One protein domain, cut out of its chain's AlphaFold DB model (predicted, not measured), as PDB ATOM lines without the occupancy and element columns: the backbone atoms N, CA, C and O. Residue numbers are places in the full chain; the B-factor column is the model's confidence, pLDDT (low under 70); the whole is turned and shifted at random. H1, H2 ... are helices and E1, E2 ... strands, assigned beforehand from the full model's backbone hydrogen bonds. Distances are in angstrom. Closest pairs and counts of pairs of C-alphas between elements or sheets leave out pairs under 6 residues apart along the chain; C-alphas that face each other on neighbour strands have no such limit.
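AT A GLANCE: This is residues 100 to 167 of the 189 residues of the protein "OrfB_Zn_ribbon domain-containing protein" of Rhizopus microsporus (UniProt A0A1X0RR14). A small antiparallel sheet of three strands makes a head, and one long helix, H1, runs out from it as an arm whose residues 157 to 166 stick out free. The 68 printed residues are of mixed class, with E1, E2, E3, H1 along the chain; E1 - E2 - E3 is a meander, each strand the antiparallel neighbour of the one before. The whole is loose, radius of gyration of the C-alphas 14.3 A, spanning 55 by 23 by 14 A.

IN THESE COORDINATES: From C-alpha 100 at (-4.530, 0.651, 9.216), residues 100 to 117 hold no named element. Next find E1, residues 118 to 122, E2, 128 to 135, which bends by 104 degrees at Ser 131, and E3, 141 to 143. From C-alpha 144 at (9.159, 13.273, 12.970), H1 runs 34.3 A to residue 166.

HOW THE PARTS SIT: In hairpin E1 and E2, N 119 and O 134 are 2.9 A apart; in hairpin E2 and E3, N 133 and O 142, 2.9 A. H1 only grazes the sheet, with residues 144 to 148; the closest C-alphas of E2 and H1 are Ser 131 and Cys 144, 5.3 A. In H1, 17 of 19 O i to N i+4 pairs are within hydrogen-bond range.

THE WHOLE: The farthest C-alphas, Tyr 125 and Gly 167, are 55.1 A apart. The printed part has no cut; pLDDT is under 70 at residues 102 to 104 and 160 to 167.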
ATOM      1  N   MET A 100      -5.656   0.440  10.117       70.31
ATOM      2  CA  MET A 100      -4.530   0.651   9.216       70.31
ATOM      3  C   MET A 100      -4.682   2.025   8.563       70.31
ATOM      4  O   MET A 100      -5.478   2.180   7.640       70.31
ATOM      5  N   VAL A 101      -3.940   3.017   9.050       70.62
ATOM      6  CA  VAL A 101      -3.815   4.324   8.390       70.62
ATOM      7  C   VAL A 101      -2.599   4.284   7.474       70.62
ATOM      8  O   VAL A 101      -1.552   3.759   7.855       70.62
ATOM      9  N   ASP A 102      -2.726   4.823   6.261       67.19
ATOM     10  CA  ASP A 102      -1.564   5.000   5.398       67.19
ATOM     11  C   ASP A 102      -0.664   6.103   5.972       67.19
ATOM     12  O   ASP A 102      -1.017   7.279   5.984       67.19
ATOM     13  N   GLU A 103       0.507   5.712   6.470       68.50
ATOM     14  CA  GLU A 103       1.519   6.619   7.023       68.50
ATOM     15  C   GLU A 103       2.106   7.560   5.949       68.50
ATOM     16  O   GLU A 103       2.775   8.543   6.283       68.50
ATOM     17  N   TYR A 104       1.887   7.270   4.659       65.56
ATOM     18  CA  TYR A 104       2.539   7.962   3.553       65.56
ATOM     19  C   TYR A 104       2.322   9.484   3.609       65.56
ATOM     20  O   TYR A 104       1.223   9.997   3.428       65.56
ATOM     21  N   LEU A 105       3.427  10.209   3.832       74.12
ATOM     22  CA  LEU A 105       3.512  11.672   3.967       74.12
ATOM     23  C   LEU A 105       2.933  12.277   5.261       74.12
ATOM     24  O   LEU A 105       2.985  13.497   5.408       74.12
ATOM     25  N   THR A 106       2.482  11.482   6.237       85.50
ATOM     26  CA  THR A 106       2.005  12.011   7.537       85.50
ATOM     27  C   THR A 106       3.088  12.794   8.289       85.50
ATOM     28  O   THR A 106       2.799  13.829   8.880       85.50
ATOM     29  N   SER A 107       4.353  12.379   8.185       85.50
ATOM     30  CA  SER A 107       5.526  13.111   8.682       85.50
ATOM     31  C   SER A 107       5.990  14.264   7.782       85.50
ATOM     32  O   SER A 107       6.985  14.902   8.094       85.50
ATOM     33  N   GLN A 108       5.319  14.555   6.663       87.25
ATOM     34  CA  GLN A 108       5.692  15.646   5.745       87.25
ATOM     35  C   GLN A 108       4.688  16.804   5.732       87.25
ATOM     36  O   GLN A 108       4.877  17.771   4.998       87.25
ATOM     37  N   ILE A 109       3.614  16.699   6.512       90.81
ATOM     38  CA  ILE A 109       2.580  17.722   6.660       90.81
ATOM     39  C   ILE A 109       2.746  18.338   8.048       90.81
ATOM     40  O   ILE A 109       2.773  17.621   9.046       90.81
ATOM     41  N   CYS A 110       2.846  19.664   8.138       93.00
ATOM     42  CA  CYS A 110       2.863  20.324   9.441       93.00
ATOM     43  C   CYS A 110       1.492  20.172  10.113       93.00
ATOM     44  O   CYS A 110       0.484  20.577   9.539       93.00
ATOM     45  N   SER A 111       1.442  19.656  11.342       91.75
ATOM     46  CA  SER A 111       0.188  19.493  12.095       91.75
ATOM     47  C   SER A 111      -0.515  20.820  12.426       91.75
ATOM     48  O   SER A 111      -1.731  20.836  12.604       91.75
ATOM     49  N   CYS A 112       0.224  21.937  12.475       91.81
ATOM     50  CA  CYS A 112      -0.337  23.279  12.672       91.81
ATOM     51  C   CYS A 112      -0.794  23.943  11.367       91.81
ATOM     52  O   CYS A 112      -1.865  24.535  11.332       91.81
ATOM     53  N   CYS A 113       0.019  23.883  10.305       92.81
ATOM     54  CA  CYS A 113      -0.279  24.581   9.045       92.81
ATOM     55  C   CYS A 113      -1.104  23.744   8.066       92.81
ATOM     56  O   CYS A 113      -1.642  24.292   7.111       92.81
ATOM     57  N   LEU A 114      -1.158  22.425   8.269       89.94
ATOM     58  CA  LEU A 114      -1.814  21.450   7.397       89.94
ATOM     59  C   LEU A 114      -1.290  21.465   5.944       89.94
ATOM     60  O   LEU A 114      -1.943  20.991   5.021       89.94
ATOM     61  N   THR A 115      -0.067  21.967   5.752       88.88
ATOM     62  CA  THR A 115       0.630  22.079   4.466       88.88
ATOM     63  C   THR A 115       1.927  21.273   4.458       88.88
ATOM     64  O   THR A 115       2.547  21.025   5.499       88.88
ATOM     65  N   ARG A 116       2.362  20.865   3.259       90.50
ATOM     66  CA  ARG A 116       3.591  20.084   3.045       90.50
ATOM     67  C   ARG A 116       4.856  20.958   3.001       90.50
ATOM     68  O   ARG A 116       5.614  20.916   2.036       90.50
ATOM     69  N   THR A 117       5.062  21.780   4.028       88.62
ATOM     70  CA  THR A 117       6.167  22.760   4.118       88.62
ATOM     71  C   THR A 117       7.241  22.365   5.136       88.62
ATOM     72  O   THR A 117       8.028  23.196   5.583       88.62
ATOM     73  N   THR A 118       7.290  21.093   5.542       90.75
ATOM     74  CA  THR A 118       8.273  20.600   6.516       90.75
ATOM     75  C   THR A 118       9.559  20.140   5.836       90.75
ATOM     76  O   THR A 118       9.534  19.231   5.004       90.75
ATOM     77  N   ILE A 119      10.691  20.707   6.246       93.19
ATOM     78  CA  ILE A 119      12.036  20.319   5.808       93.19
ATOM     79  C   ILE A 119      12.771  19.559   6.915       93.19
ATOM     80  O   ILE A 119      12.458  19.714   8.095       93.19
ATOM     81  N   ARG A 120      13.771  18.746   6.554       92.12
ATOM     82  CA  ARG A 120      14.675  18.149   7.550       92.12
ATOM     83  C   ARG A 120      15.517  19.233   8.194       92.12
ATOM     84  O   ARG A 120      16.099  20.052   7.487       92.12
ATOM     85  N   GLN A 121      15.591  19.210   9.518       89.44
ATOM     86  CA  GLN A 121      16.500  20.085  10.235       89.44
ATOM     87  C   GLN A 121      17.948  19.643   9.993       89.44
ATOM     88  O   GLN A 121      18.235  18.446   9.928       89.44
ATOM     89  N   LEU A 122      18.844  20.621   9.880       90.56
ATOM     90  CA  LEU A 122      20.284  20.400   9.883       90.56
ATOM     91  C   LEU A 122      20.846  20.614  11.295       90.56
ATOM     92  O   LEU A 122      20.302  21.411  12.066       90.56
ATOM     93  N   ASP A 123      21.904  19.888  11.637       89.12
ATOM     94  CA  ASP A 123      22.712  20.160  12.824       89.12
ATOM     95  C   ASP A 123      23.711  21.309  12.579       89.12
ATOM     96  O   ASP A 123      23.727  21.936  11.517       89.12
ATOM     97  N   THR A 124      24.553  21.587  13.575       90.75
ATOM     98  CA  THR A 124      25.599  22.623  13.523       90.75
ATOM     99  C   THR A 124      26.621  22.401  12.398       90.75
ATOM    100  O   THR A 124      27.256  23.356  11.960       90.75
ATOM    101  N   TYR A 125      26.767  21.167  11.907       92.88
ATOM    102  CA  TYR A 125      27.697  20.775  10.844       92.88
ATOM    103  C   TYR A 125      27.011  20.646   9.471       92.88
ATOM    104  O   TYR A 125      27.634  20.211   8.503       92.88
ATOM    105  N   GLY A 126      25.729  21.013   9.360       88.62
ATOM    106  CA  GLY A 126      24.955  20.903   8.121       88.62
ATOM    107  C   GLY A 126      24.435  19.490   7.816       88.62
ATOM    108  O   GLY A 126      23.875  19.262   6.738       88.62
ATOM    109  N   LEU A 127      24.579  18.534   8.737       88.88
ATOM    110  CA  LEU A 127      24.113  17.157   8.569       88.88
ATOM    111  C   LEU A 127      22.619  17.044   8.893       88.88
ATOM    112  O   LEU A 127      22.089  17.694   9.791       88.88
ATOM    113  N   LYS A 128      21.903  16.193   8.152       88.75
ATOM    114  CA  LYS A 128      20.446  16.034   8.289       88.75
ATOM    115  C   LYS A 128      20.095  15.248   9.552       88.75
ATOM    116  O   LYS A 128      20.285  14.034   9.596       88.75
ATOM    117  N   ILE A 129      19.455  15.904  10.516       89.44
ATOM    118  CA  ILE A 129      18.903  15.240  11.700       89.44
ATOM    119  C   ILE A 129      17.707  14.383  11.260       89.44
ATOM    120  O   ILE A 129      16.669  14.892  10.825       89.44
ATOM    121  N   GLN A 130      17.834  13.057  11.349       84.62
ATOM    122  CA  GLN A 130      16.815  12.138  10.829       84.62
ATOM    123  C   GLN A 130      15.478  12.226  11.584       84.62
ATOM    124  O   GLN A 130      14.419  12.058  10.973       84.62
ATOM    125  N   SER A 131      15.521  12.519  12.883       89.19
ATOM    126  CA  SER A 131      14.356  12.596  13.770       89.19
ATOM    127  C   SER A 131      13.700  13.978  13.839       89.19
ATOM    128  O   SER A 131      12.616  14.082  14.407       89.19
ATOM    129  N   ALA A 132      14.311  15.033  13.281       91.06
ATOM    130  CA  ALA A 132      13.844  16.411  13.438       91.06
ATOM    131  C   ALA A 132      13.453  17.070  12.107       91.06
ATOM    132  O   ALA A 132      14.171  17.017  11.105       91.06
ATOM    133  N   LEU A 133      12.303  17.735  12.127       93.44
ATOM    134  CA  LEU A 133      11.728  18.468  11.008       93.44
ATOM    135  C   LEU A 133      11.421  19.902  11.444       93.44
ATOM    136  O   LEU A 133      11.070  20.129  12.599       93.44
ATOM    137  N   ASN A 134      11.516  20.863  10.530       94.88
ATOM    138  CA  ASN A 134      11.074  22.237  10.761       94.88
ATOM    139  C   ASN A 134      10.038  22.637   9.704       94.88
ATOM    140  O   ASN A 134      10.243  22.396   8.514       94.88
ATOM    141  N   CYS A 135       8.927  23.236  10.125       95.00
ATOM    142  CA  CYS A 135       7.923  23.785   9.216       95.00
ATOM    143  C   CYS A 135       8.368  25.157   8.694       95.00
ATOM    144  O   CYS A 135       8.485  26.093   9.478       95.00
ATOM    145  N   GLN A 136       8.533  25.323   7.382       95.06
ATOM    146  CA  GLN A 136       8.916  26.608   6.779       95.06
ATOM    147  C   GLN A 136       7.847  27.705   6.947       95.06
ATOM    148  O   GLN A 136       8.168  28.882   6.843       95.06
ATOM    149  N   THR A 137       6.585  27.344   7.216       94.88
ATOM    150  CA  THR A 137       5.477  28.306   7.360       94.88
ATOM    151  C   THR A 137       5.334  28.855   8.782       94.88
ATOM    152  O   THR A 137       5.170  30.056   8.955       94.88
ATOM    153  N   CYS A 138       5.392  28.000   9.811       94.56
ATOM    154  CA  CYS A 138       5.225  28.409  11.218       94.56
ATOM    155  C   CYS A 138       6.504  28.293  12.061       94.56
ATOM    156  O   CYS A 138       6.438  28.395  13.286       94.56
ATOM    157  N   ASN A 139       7.645  28.008  11.422       94.06
ATOM    158  CA  ASN A 139       8.968  27.796  12.025       94.06
ATOM    159  C   ASN A 139       8.971  26.863  13.254       94.06
ATOM    160  O   ASN A 139       9.773  27.006  14.176       94.06
ATOM    161  N   THR A 140       8.013  25.932  13.309       93.75
ATOM    162  CA  THR A 140       7.867  25.004  14.430       93.75
ATOM    163  C   THR A 140       8.696  23.758  14.163       93.75
ATOM    164  O   THR A 140       8.472  23.048  13.177       93.75
ATOM    165  N   ARG A 141       9.631  23.492  15.078       94.38
ATOM    166  CA  ARG A 141      10.426  22.267  15.129       94.38
ATOM    167  C   ARG A 141       9.581  21.115  15.674       94.38
ATOM    168  O   ARG A 141       8.981  21.231  16.739       94.38
ATOM    169  N   TRP A 142       9.611  19.987  14.981       93.56
ATOM    170  CA  TRP A 142       8.912  18.759  15.338       93.56
ATOM    171  C   TRP A 142       9.873  17.577  15.399       93.56
ATOM    172  O   TRP A 142      10.774  17.452  14.568       93.56
ATOM    173  N   ASN A 143       9.627  16.659  16.334       93.56
ATOM    174  CA  ASN A 143      10.048  15.277  16.146       93.56
ATOM    175  C   ASN A 143       9.163  14.641  15.050       93.56
ATOM    176  O   ASN A 143       7.946  14.840  15.039       93.56
ATOM    177  N   CYS A 144       9.789  13.904  14.130       90.38
ATOM    178  CA  CYS A 144       9.159  13.273  12.970       90.38
ATOM    179  C   CYS A 144       7.966  12.382  13.353       90.38
ATOM    180  O   CYS A 144       6.875  12.532  12.797       90.38
ATOM    181  N   ASP A 145       8.154  11.516  14.345       90.81
ATOM    182  CA  ASP A 145       7.186  10.496  14.753       90.81
ATOM    183  C   ASP A 145       6.064  11.113  15.605       90.81
ATOM    184  O   ASP A 145       4.887  10.766  15.471       90.81
ATOM    185  N   HIS A 146       6.398  12.122  16.417       89.75
ATOM    186  CA  HIS A 146       5.408  12.913  17.148       89.75
ATOM    187  C   HIS A 146       4.454  13.645  16.189       89.75
ATOM    188  O   HIS A 146       3.235  13.565  16.339       89.75
ATOM    189  N   MET A 147       4.976  14.297  15.147       92.31
ATOM    190  CA  MET A 147       4.132  14.959  14.147       92.31
ATOM    191  C   MET A 147       3.324  13.956  13.311       92.31
ATOM    192  O   MET A 147       2.134  14.181  13.078       92.31
ATOM    193  N   ALA A 148       3.927  12.826  12.922       91.12
ATOM    194  CA  ALA A 148       3.224  11.748  12.229       91.12
ATOM    195  C   ALA A 148       2.044  11.213  13.057       91.12
ATOM    196  O   ALA A 148       0.933  11.128  12.542       91.12
ATOM    197  N   SER A 149       2.239  10.927  14.348       89.56
ATOM    198  CA  SER A 149       1.172  10.418  15.225       89.56
ATOM    199  C   SER A 149       0.031  11.424  15.442       89.56
ATOM    200  O   SER A 149      -1.137  11.028  15.400       89.56
ATOM    201  N   ILE A 150       0.326  12.726  15.565       91.19
ATOM    202  CA  ILE A 150      -0.703  13.784  15.588       91.19
ATOM    203  C   ILE A 150      -1.516  13.788  14.284       91.19
ATOM    204  O   ILE A 150      -2.747  13.873  14.327       91.19
ATOM    205  N   ASN A 151      -0.855  13.658  13.134       91.38
ATOM    206  CA  ASN A 151      -1.517  13.661  11.829       91.38
ATOM    207  C   ASN A 151      -2.320  12.375  11.570       91.38
ATOM    208  O   ASN A 151      -3.446  12.444  11.084       91.38
ATOM    209  N   ILE A 152      -1.819  11.207  11.978       88.88
ATOM    210  CA  ILE A 152      -2.573   9.944  11.946       88.88
ATOM    211  C   ILE A 152      -3.830  10.058  12.823       88.88
ATOM    212  O   ILE A 152      -4.926   9.685  12.396       88.88
ATOM    213  N   ARG A 153      -3.707  10.644  14.024       87.06
ATOM    214  CA  ARG A 153      -4.847  10.907  14.915       87.06
ATOM    215  C   ARG A 153      -5.855  11.876  14.290       87.06
ATOM    216  O   ARG A 153      -7.056  11.653  14.429       87.06
ATOM    217  N   SER A 154      -5.409  12.933  13.606       86.19
ATOM    218  CA  SER A 154      -6.315  13.906  12.976       86.19
ATOM    219  C   SER A 154      -7.050  13.321  11.761       86.19
ATOM    220  O   SER A 154      -8.254  13.551  11.622       86.19
ATOM    221  N   ILE A 155      -6.381  12.487  10.954       84.06
ATOM    222  CA  ILE A 155      -6.995  11.691   9.877       84.06
ATOM    223  C   ILE A 155      -8.073  10.766  10.454       84.06
ATOM    224  O   ILE A 155      -9.219  10.805  10.004       84.06
ATOM    225  N   PHE A 156      -7.738   9.985  11.486       82.06
ATOM    226  CA  PHE A 156      -8.680   9.057  12.117       82.06
ATOM    227  C   PHE A 156      -9.909   9.770  12.703       82.06
ATOM    228  O   PHE A 156     -11.040   9.325  12.499       82.06
ATOM    229  N   ILE A 157      -9.714  10.898  13.396       81.06
ATOM    230  CA  ILE A 157     -10.819  11.699  13.942       81.06
ATOM    231  C   ILE A 157     -11.715  12.228  12.817       81.06
ATOM    232  O   ILE A 157     -12.932  12.117  12.930       81.06
ATOM    233  N   ARG A 158     -11.157  12.742  11.712       75.94
ATOM    234  CA  ARG A 158     -11.965  13.222  10.573       75.94
ATOM    235  C   ARG A 158     -12.754  12.089   9.910       75.94
ATOM    236  O   ARG A 158     -13.947  12.254   9.673       75.94
ATOM    237  N   GLN A 159     -12.131  10.930   9.683       71.31
ATOM    238  CA  GLN A 159     -12.812   9.755   9.121       71.31
ATOM    239  C   GLN A 159     -13.941   9.257  10.038       71.31
ATOM    240  O   GLN A 159     -15.059   9.036   9.579       71.31
ATOM    241  N   THR A 160     -13.693   9.137  11.345       67.31
ATOM    242  CA  THR A 160     -14.707   8.640  12.294       67.31
ATOM    243  C   THR A 160     -15.787   9.655  12.647       67.31
ATOM    244  O   THR A 160     -16.925   9.253  12.868       67.31
ATOM    245  N   MET A 161     -15.496  10.958  12.663       61.66
ATOM    246  CA  MET A 161     -16.530  11.989  12.804       61.66
ATOM    247  C   MET A 161     -17.422  12.074  11.561       61.66
ATOM    248  O   MET A 161     -18.626  12.246  11.718       61.66
ATOM    249  N   GLY A 162     -16.880  11.851  10.357       52.78
ATOM    250  CA  GLY A 162     -17.694  11.663   9.149       52.78
ATOM    251  C   GLY A 162     -18.655  10.473   9.269       52.78
ATOM    252  O   GLY A 162     -19.829  10.588   8.928       52.78
ATOM    253  N   LEU A 163     -18.196   9.358   9.849       49.22
ATOM    254  CA  LEU A 163     -19.023   8.165  10.078       49.22
ATOM    255  C   LEU A 163     -20.086   8.332  11.180       49.22
ATOM    256  O   LEU A 163     -21.067   7.593  11.177       49.22
ATOM    257  N   LYS A 164     -19.965   9.307  12.094       44.16
ATOM    258  CA  LYS A 164     -20.996   9.547  13.129       44.16
ATOM    259  C   LYS A 164     -22.339  10.024  12.564       44.16
ATOM    260  O   LYS A 164     -23.349   9.876  13.246       44.16
ATOM    261  N   TYR A 165     -22.375  10.508  11.320       45.69
ATOM    262  CA  TYR A 165     -23.619  10.808  10.602       45.69
ATOM    263  C   TYR A 165     -24.376   9.558  10.107       45.69
ATOM    264  O   TYR A 165     -25.492   9.692   9.619       45.69
ATOM    265  N   LEU A 166     -23.819   8.348  10.268       43.91
ATOM    266  CA  LEU A 166     -24.481   7.067   9.959       43.91
ATOM    267  C   LEU A 166     -24.953   6.293  11.209       43.91
ATOM    268  O   LEU A 166     -25.433   5.166  11.098       43.91
ATOM    269  N   GLY A 167     -24.877   6.910  12.393       38.41
ATOM    270  CA  GLY A 167     -25.429   6.368  13.635       38.41
ATOM    271  C   GLY A 167     -24.525   5.377  14.384       38.41
ATOM    272  O   GLY A 167     -23.539   4.865  13.869       38.41
TER     273      GLY A 167